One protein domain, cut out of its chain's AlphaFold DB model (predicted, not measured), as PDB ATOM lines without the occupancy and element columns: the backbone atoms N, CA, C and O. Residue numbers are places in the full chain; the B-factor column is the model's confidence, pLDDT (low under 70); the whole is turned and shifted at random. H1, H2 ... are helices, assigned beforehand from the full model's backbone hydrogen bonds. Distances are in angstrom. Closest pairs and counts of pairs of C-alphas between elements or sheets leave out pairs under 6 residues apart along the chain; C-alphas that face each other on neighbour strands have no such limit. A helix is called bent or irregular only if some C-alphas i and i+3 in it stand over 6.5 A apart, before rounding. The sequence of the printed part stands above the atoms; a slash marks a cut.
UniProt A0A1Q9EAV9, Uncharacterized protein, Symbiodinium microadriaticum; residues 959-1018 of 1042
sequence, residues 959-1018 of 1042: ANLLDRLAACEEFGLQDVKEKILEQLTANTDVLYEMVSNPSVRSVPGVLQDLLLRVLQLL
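Overview. This is residues 959 to 1018 of the 1042 residues of an uncharacterized protein of Symbiodinium microadriaticum (UniProt A0A1Q9EAV9). The longest helix, H5, crosses one face of a group of three helices, H1, H2 and H3, whose centres make a triangle; H1 and H2 form a helical hairpin, H3 turns off at the far end of H2, and H5 packs on the last part of H2. The short helix H4 joins the end of H3 to the start of H5. The printed part has 60 residues with five named helices, H1 to H5 in order along the chain, and no named strand; the class is all helix. The whole is compact, with a radius of gyration of the C-alphas of 10.6 A, and rounded, with spans of 30 by 23 by 16 A.

Along the chain. H5, residues 1004 to 1017, is 19.9 A long from first to last C-alpha and ends at C-alpha 1017 at (17.371, 12.530, -22.155). H2, residues 974 to 985, measures 15.9 A. H1, residues 961 to 970, measures 14.2 A and begins at C-alpha 961 at (23.982, 30.233, -13.753). H3, residues 988 to 996, measures 12.0 A. H4, residues 998 to 1002, is 8.3 A long and neither bent nor irregular, but only just: C-alphas 998 and 1001 are 6.1 A apart.

Arrangement. H5 touches H2 with residues 1010 to 1014 alone, against residues 981 to 985 of H2; the closest C-alphas are those of Leu 981 and Leu 1010, 7.2 A apart. The two run the same way at a steep tilt of 53 degrees. H2 is the hub, touching three helices. It touches H1, the closest C-alphas being those of Cys 968 and Lys 977, 5.5 A apart; this hairpin runs opposite ways at a shallow tilt of 25 degrees. H2 and H3 only just touch, only at the corner by their link, with 3 pairs of C-alphas within 8 A; the closest are those of Leu 984 and Leu 991, 5.7 A apart. H4 and H5 also only just touch, only at the corner, with 3 such pairs; the closest C-alphas are those of Val 1000 and Leu 1007, 6.4 A apart. H1 and H5 are close but not clearly touching, with C-alphas 965 and 1006 the closest at 6.9 A. H3 and H5 are near each other, and H2 and H4 are apart. In H1, H3 and H5 every O i to N i+4 pair is within hydrogen-bond range; in H2 it is 7 of 8, and in H4 0 of 1, with 2 of 2 O i to N i+3 pairs within range.

Size, cuts and confidence. The two C-alphas farthest apart are those of Phe 971 and Leu 1018, at 30.4 A. The printed part has no cut, and the four links between the helices are tight. The mean pLDDT of the printed part is 92.2, and no printed residue is under 70.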
ATOM      1  N   ALA A 959      20.496  31.679  -9.528       90.81
ATOM      2  CA  ALA A 959      20.527  33.127  -9.708       90.81
ATOM      3  C   ALA A 959      21.717  33.669 -10.532       90.81
ATOM      4  O   ALA A 959      21.621  34.794 -11.007       90.81
ATOM      5  N   ASN A 960      22.824  32.927 -10.693       94.69
ATOM      6  CA  ASN A 960      23.991  33.359 -11.486       94.69
ATOM      7  C   ASN A 960      24.329  32.440 -12.675       94.69
ATOM      8  O   ASN A 960      25.188  32.772 -13.489       94.69
ATOM      9  N   LEU A 961      23.657  31.292 -12.796       95.25
ATOM     10  CA  LEU A 961      23.982  30.233 -13.753       95.25
ATOM     11  C   LEU A 961      23.907  30.691 -15.220       95.25
ATOM     12  O   LEU A 961      24.732  30.277 -16.033       95.25
ATOM     13  N   LEU A 962      22.957  31.574 -15.542       95.62
ATOM     14  CA  LEU A 962      22.800  32.158 -16.877       95.62
ATOM     15  C   LEU A 962      23.984  33.050 -17.260       95.62
ATOM     16  O   LEU A 962      24.593  32.820 -18.301       95.62
ATOM     17  N   ASP A 963      24.366  33.996 -16.398       94.81
ATOM     18  CA  ASP A 963      25.506  34.895 -16.628       94.81
ATOM     19  C   ASP A 963      26.817  34.107 -16.788       94.81
ATOM     20  O   ASP A 963      27.681  34.453 -17.592       94.81
ATOM     21  N   ARG A 964      26.956  33.009 -16.033       96.06
ATOM     22  CA  ARG A 964      28.117  32.109 -16.078       96.06
ATOM     23  C   ARG A 964      28.194  31.364 -17.408       96.06
ATOM     24  O   ARG A 964      29.269  31.312 -18.000       96.06
ATOM     25  N   LEU A 965      27.072  30.831 -17.893       95.50
ATOM     26  CA  LEU A 965      26.988  30.147 -19.185       95.50
ATOM     27  C   LEU A 965      27.159  31.117 -20.367       95.50
ATOM     28  O   LEU A 965      27.867  30.782 -21.317       95.50
ATOM     29  N   ALA A 966      26.600  32.327 -20.278       93.69
ATOM     30  CA  ALA A 966      26.810  33.394 -21.256       93.69
ATOM     31  C   ALA A 966      28.289  33.811 -21.335       93.69
ATOM     32  O   ALA A 966      28.850  33.861 -22.425       93.69
ATOM     33  N   ALA A 967      28.955  34.008 -20.191       92.06
ATOM     34  CA  ALA A 967      30.388  34.302 -20.149       92.06
ATOM     35  C   ALA A 967      31.245  33.140 -20.692       92.06
ATOM     36  O   ALA A 967      32.246  33.376 -21.368       92.06
ATOM     37  N   CYS A 968      30.869  31.878 -20.446       93.75
ATOM     38  CA  CYS A 968      31.544  30.738 -21.076       93.75
ATOM     39  C   CYS A 968      31.427  30.769 -22.610       93.75
ATOM     40  O   CYS A 968      32.398  30.443 -23.287       93.75
ATOM     41  N   GLU A 969      30.279  31.177 -23.157       90.88
ATOM     42  CA  GLU A 969      30.065  31.320 -24.603       90.88
ATOM     43  C   GLU A 969      30.826  32.531 -25.182       90.88
ATOM     44  O   GLU A 969      31.498  32.399 -26.205       90.88
ATOM     45  N   GLU A 970      30.817  33.678 -24.493       89.06
ATOM     46  CA  GLU A 970      31.540  34.899 -24.885       89.06
ATOM     47  C   GLU A 970      33.063  34.689 -24.946       89.06
ATOM     48  O   GLU A 970      33.708  35.100 -25.915       89.06
ATOM     49  N   PHE A 971      33.634  34.015 -23.939       86.69
ATOM     50  CA  PHE A 971      35.071  33.735 -23.844       86.69
ATOM     51  C   PHE A 971      35.503  32.410 -24.505       86.69
ATOM     52  O   PHE A 971      36.673  32.041 -24.406       86.69
ATOM     53  N   GLY A 972      34.594  31.686 -25.172       87.50
ATOM     54  CA  GLY A 972      34.906  30.444 -25.896       87.50
ATOM     55  C   GLY A 972      35.297  29.248 -25.014       87.50
ATOM     56  O   GLY A 972      35.950  28.318 -25.480       87.50
ATOM     57  N   LEU A 973      34.914  29.251 -23.736       92.38
ATOM     58  CA  LEU A 973      35.289  28.253 -22.726       92.38
ATOM     59  C   LEU A 973      34.342  27.039 -22.749       92.38
ATOM     60  O   LEU A 973      33.690  26.729 -21.746       92.38
ATOM     61  N   GLN A 974      34.250  26.361 -23.898       89.19
ATOM     62  CA  GLN A 974      33.250  25.309 -24.127       89.19
ATOM     63  C   GLN A 974      33.386  24.128 -23.153       89.19
ATOM     64  O   GLN A 974      32.388  23.753 -22.548       89.19
ATOM     65  N   ASP A 975      34.598  23.648 -22.847       86.38
ATOM     66  CA  ASP A 975      34.854  22.609 -21.829       86.38
ATOM     67  C   ASP A 975      34.243  22.911 -20.446       86.38
ATOM     68  O   ASP A 975      34.024  22.001 -19.643       86.38
ATOM     69  N   VAL A 976      34.058  24.198 -20.127       93.00
ATOM     70  CA  VAL A 976      33.439  24.673 -18.883       93.00
ATOM     71  C   VAL A 976      31.929  24.803 -19.074       93.00
ATOM     72  O   VAL A 976      31.180  24.345 -18.214       93.00
ATOM     73  N   LYS A 977      31.479  25.352 -20.213       95.62
ATOM     74  CA  LYS A 977      30.058  25.422 -20.592       95.62
ATOM     75  C   LYS A 977      29.414  24.036 -20.551       95.62
ATOM     76  O   LYS A 977      28.407  23.851 -19.875       95.62
ATOM     77  N   GLU A 978      30.026  23.051 -21.202       94.25
ATOM     78  CA  GLU A 978      29.528  21.679 -21.286       94.25
ATOM     79  C   GLU A 978      29.418  21.020 -19.915       94.25
ATOM     80  O   GLU A 978      28.369  20.467 -19.609       94.25
ATOM     81  N   LYS A 979      30.431  21.145 -19.049       93.88
ATOM     82  CA  LYS A 979      30.390  20.573 -17.690       93.88
ATOM     83  C   LYS A 979      29.341  21.242 -16.803       93.88
ATOM     84  O   LYS A 979      28.717  20.574 -15.982       93.88
ATOM     85  N   ILE A 980      29.097  22.542 -16.980       94.75
ATOM     86  CA  ILE A 980      27.995  23.237 -16.300       94.75
ATOM     87  C   ILE A 980      26.640  22.743 -16.837       94.75
ATOM     88  O   ILE A 980      25.737  22.470 -16.045       94.75
ATOM     89  N   LEU A 981      26.502  22.560 -18.155       95.25
ATOM     90  CA  LEU A 981      25.297  22.011 -18.785       95.25
ATOM     91  C   LEU A 981      25.039  20.547 -18.387       95.25
ATOM     92  O   LEU A 981      23.894  20.187 -18.140       95.25
ATOM     93  N   GLU A 982      26.071  19.712 -18.261       93.31
ATOM     94  CA  GLU A 982      25.972  18.341 -17.739       93.31
ATOM     95  C   GLU A 982      25.385  18.333 -16.327       93.31
ATOM     96  O   GLU A 982      24.357  17.700 -16.101       93.31
ATOM     97  N   GLN A 983      25.978  19.092 -15.398       93.56
ATOM     98  CA  GLN A 983      25.493  19.178 -14.016       93.56
ATOM     99  C   GLN A 983      24.076  19.767 -13.925       93.56
ATOM    100  O   GLN A 983      23.277  19.308 -13.111       93.56
ATOM    101  N   LEU A 984      23.740  20.735 -14.784       95.06
ATOM    102  CA  LEU A 984      22.390  21.292 -14.891       95.06
ATOM    103  C   LEU A 984      21.385  20.242 -15.389       95.06
ATOM    104  O   LEU A 984      20.333  20.068 -14.787       95.06
ATOM    105  N   THR A 985      21.712  19.491 -16.443       93.88
ATOM    106  CA  THR A 985      20.821  18.442 -16.980       93.88
ATOM    107  C   THR A 985      20.733  17.188 -16.104       93.88
ATOM    108  O   THR A 985      19.737  16.473 -16.172       93.88
ATOM    109  N   ALA A 986      21.713  16.956 -15.225       91.81
ATOM    110  CA  ALA A 986      21.668  15.914 -14.200       91.81
ATOM    111  C   ALA A 986      20.773  16.270 -12.991       91.81
ATOM    112  O   ALA A 986      20.481  15.391 -12.179       91.81
ATOM    113  N   ASN A 987      20.330  17.527 -12.854       94.44
ATOM    114  CA  ASN A 987      19.468  17.985 -11.763       94.44
ATOM    115  C   ASN A 987      18.184  18.629 -12.313       94.44
ATOM    116  O   ASN A 987      18.150  19.809 -12.663       94.44
ATOM    117  N   THR A 988      17.106  17.843 -12.357       91.56
ATOM    118  CA  THR A 988      15.808  18.236 -12.931       91.56
ATOM    119  C   THR A 988      15.182  19.464 -12.280       91.56
ATOM    120  O   THR A 988      14.510  20.231 -12.966       91.56
ATOM    121  N   ASP A 989      15.411  19.674 -10.986       93.12
ATOM    122  CA  ASP A 989      14.772  20.750 -10.225       93.12
ATOM    123  C   ASP A 989      15.441  22.093 -10.550       93.12
ATOM    124  O   ASP A 989      14.772  23.080 -10.861       93.12
ATOM    125  N   VAL A 990      16.779  22.097 -10.591       92.88
ATOM    126  CA  VAL A 990      17.598  23.244 -11.019       92.88
ATOM    127  C   VAL A 990      17.360  23.553 -12.503       92.88
ATOM    128  O   VAL A 990      17.255  24.721 -12.875       92.88
ATOM    129  N   LEU A 991      17.214  22.526 -13.347       93.25
ATOM    130  CA  LEU A 991      16.849  22.677 -14.758       93.25
ATOM    131  C   LEU A 991      15.468  23.324 -14.929       93.25
ATOM    132  O   LEU A 991      15.317  24.233 -15.746       93.25
ATOM    133  N   TYR A 992      14.473  22.901 -14.147       92.44
ATOM    134  CA  TYR A 992      13.126  23.471 -14.186       92.44
ATOM    135  C   TYR A 992      13.104  24.938 -13.727       92.44
ATOM    136  O   TYR A 992      12.478  25.771 -14.386       92.44
ATOM    137  N   GLU A 993      13.825  25.282 -12.655       93.94
ATOM    138  CA  GLU A 993      13.979  26.671 -12.194       93.94
ATOM    139  C   GLU A 993      14.663  27.547 -13.261       93.94
ATOM    140  O   GLU A 993      14.205  28.653 -13.553       93.94
ATOM    141  N   MET A 994      15.712  27.025 -13.905       93.44
ATOM    142  CA  MET A 994      16.489  27.722 -14.934       93.44
ATOM    143  C   MET A 994      15.679  27.970 -16.218       93.44
ATOM    144  O   MET A 994      15.656  29.093 -16.717       93.44
ATOM    145  N   VAL A 995      14.938  26.969 -16.711       90.50
ATOM    146  CA  VAL A 995      14.053  27.105 -17.888       90.50
ATOM    147  C   VAL A 995      12.831  27.991 -17.593       90.50
ATOM    148  O   VAL A 995      12.314  28.652 -18.494       90.50
ATOM    149  N   SER A 996      12.393  28.061 -16.331       92.19
ATOM    150  CA  SER A 996      11.314  28.961 -15.892       92.19
ATOM    151  C   SER A 996      11.751  30.428 -15.766       92.19
ATOM    152  O   SER A 996      10.896  31.312 -15.690       92.19
ATOM    153  N   ASN A 997      13.057  30.716 -15.750       93.19
ATOM    154  CA  ASN A 997      13.586  32.073 -15.635       93.19
ATOM    155  C   ASN A 997      13.478  32.821 -16.985       93.19
ATOM    156  O   ASN A 997      14.113  32.404 -17.956       93.19
ATOM    157  N   PRO A 998      12.750  33.956 -17.081       93.69
ATOM    158  CA  PRO A 998      12.594  34.697 -18.338       93.69
ATOM    159  C   PRO A 998      13.917  35.102 -19.008       93.69
ATOM    160  O   PRO A 998      13.972  35.183 -20.238       93.69
ATOM    161  N   SER A 999      14.982  35.304 -18.224       94.06
ATOM    162  CA  SER A 999      16.315  35.674 -18.713       94.06
ATOM    163  C   SER A 999      17.000  34.582 -19.544       94.06
ATOM    164  O   SER A 999      17.942  34.884 -20.269       94.06
ATOM    165  N   VAL A1000      16.512  33.333 -19.547       94.06
ATOM    166  CA  VAL A1000      17.024  32.296 -20.471       94.06
ATOM    167  C   VAL A1000      16.869  32.712 -21.944       94.06
ATOM    168  O   VAL A1000      17.644  32.303 -22.805       94.06
ATOM    169  N   ARG A1001      15.909  33.601 -22.241       89.56
ATOM    170  CA  ARG A1001      15.643  34.114 -23.594       89.56
ATOM    171  C   ARG A1001      16.683  35.112 -24.108       89.56
ATOM    172  O   ARG A1001      16.729  35.324 -25.316       89.56
ATOM    173  N   SER A1002      17.510  35.717 -23.249       90.06
ATOM    174  CA  SER A1002      18.601  36.600 -23.696       90.06
ATOM    175  C   SER A1002      19.891  35.850 -24.039       90.06
ATOM    176  O   SER A1002      20.846  36.481 -24.482       90.06
ATOM    177  N   VAL A1003      19.932  34.521 -23.862       93.19
ATOM    178  CA  VAL A1003      21.105  33.679 -24.156       93.19
ATOM    179  C   VAL A1003      20.685  32.483 -25.037       93.19
ATOM    180  O   VAL A1003      20.649  31.341 -24.574       93.19
ATOM    181  N   PRO A1004      20.307  32.719 -26.312       90.56
ATOM    182  CA  PRO A1004      19.646  31.711 -27.145       90.56
ATOM    183  C   PRO A1004      20.499  30.463 -27.430       90.56
ATOM    184  O   PRO A1004      19.931  29.378 -27.519       90.56
ATOM    185  N   GLY A1005      21.831  30.580 -27.508       90.94
ATOM    186  CA  GLY A1005      22.731  29.427 -27.664       90.94
ATOM    187  C   GLY A1005      22.638  28.451 -26.487       90.94
ATOM    188  O   GLY A1005      22.397  27.261 -26.671       90.94
ATOM    189  N   VAL A1006      22.702  28.970 -25.257       93.56
ATOM    190  CA  VAL A1006      22.516  28.185 -24.022       93.56
ATOM    191  C   VAL A1006      21.131  27.526 -23.960       93.56
ATOM    192  O   VAL A1006      21.021  26.372 -23.547       93.56
ATOM    193  N   LEU A1007      20.075  28.223 -24.393       93.81
ATOM    194  CA  LEU A1007      18.725  27.649 -24.467       93.81
ATOM    195  C   LEU A1007      18.644  26.506 -25.496       93.81
ATOM    196  O   LEU A1007      18.033  25.475 -25.215       93.81
ATOM    197  N   GLN A1008      19.279  26.660 -26.660       94.50
ATOM    198  CA  GLN A1008      19.343  25.625 -27.693       94.50
ATOM    199  C   GLN A1008      20.091  24.376 -27.200       94.50
ATOM    200  O   GLN A1008      19.570  23.267 -27.339       94.50
ATOM    201  N   ASP A1009      21.253  24.541 -26.562       93.69
ATOM    202  CA  ASP A1009      22.034  23.428 -26.001       93.69
ATOM    203  C   ASP A1009      21.246  22.640 -24.942       93.69
ATOM    204  O   ASP A1009      21.296  21.407 -24.899       93.69
ATOM    205  N   LEU A1010      20.484  23.344 -24.098       93.19
ATOM    206  CA  LEU A1010      19.627  22.725 -23.087       93.19
ATOM    207  C   LEU A1010      18.469  21.949 -23.709       93.19
ATOM    208  O   LEU A1010      18.219  20.814 -23.306       93.19
ATOM    209  N   LEU A1011      17.793  22.512 -24.712       91.69
ATOM    210  CA  LEU A1011      16.717  21.820 -25.425       91.69
ATOM    211  C   LEU A1011      17.230  20.555 -26.131       91.69
ATOM    212  O   LEU A1011      16.586  19.511 -26.042       91.69
ATOM    213  N   LEU A1012      18.412  20.606 -26.755       89.12
ATOM    214  CA  LEU A1012      19.044  19.439 -27.378       89.12
ATOM    215  C   LEU A1012      19.379  18.344 -26.352       89.12
ATOM    216  O   LEU A1012      19.058  17.176 -26.580       89.12
ATOM    217  N   ARG A1013      19.960  18.702 -25.199       90.44
ATOM    218  CA  ARG A1013      20.269  17.740 -24.124       90.44
ATOM    219  C   ARG A1013      19.004  17.158 -23.476       90.44
ATOM    220  O   ARG A1013      18.966  15.966 -23.187       90.44
ATOM    221  N   VAL A1014      17.936  17.945 -23.321       89.38
ATOM    222  CA  VAL A1014      16.625  17.444 -22.858       89.38
ATOM    223  C   VAL A1014      16.007  16.474 -23.868       89.38
ATOM    224  O   VAL A1014      15.535  15.410 -23.472       89.38
ATOM    225  N   LEU A1015      16.062  16.767 -25.171       86.56
ATOM    226  CA  LEU A1015      15.588  15.846 -26.214       86.56
ATOM    227  C   LEU A1015      16.388  14.531 -26.244       86.56
ATOM    228  O   LEU A1015      15.807  13.476 -26.490       86.56
ATOM    229  N   GLN A1016      17.690  14.568 -25.942       87.44
ATOM    230  CA  GLN A1016      18.508  13.361 -25.767       87.44
ATOM    231  C   GLN A1016      18.074  12.547 -24.536       87.44
ATOM    232  O   GLN A1016      17.870  11.340 -24.658       87.44
ATOM    233  N   LEU A1017      17.857  13.191 -23.380       84.88
ATOM    234  CA  LEU A1017      17.371  12.530 -22.155       84.88
ATOM    235  C   LEU A1017      15.967  11.919 -22.312       84.88
ATOM    236  O   LEU A1017      15.681  10.881 -21.719       84.88
ATOM    237  N   LEU A1018      15.105  12.526 -23.133       87.31
ATOM    238  CA  LEU A1018      13.778  12.000 -23.476       87.31
ATOM    239  C   LEU A1018      13.811  10.884 -24.541       87.31
ATOM    240  O   LEU A1018      12.765  10.334 -24.879       87.31
TER     241      LEU A1018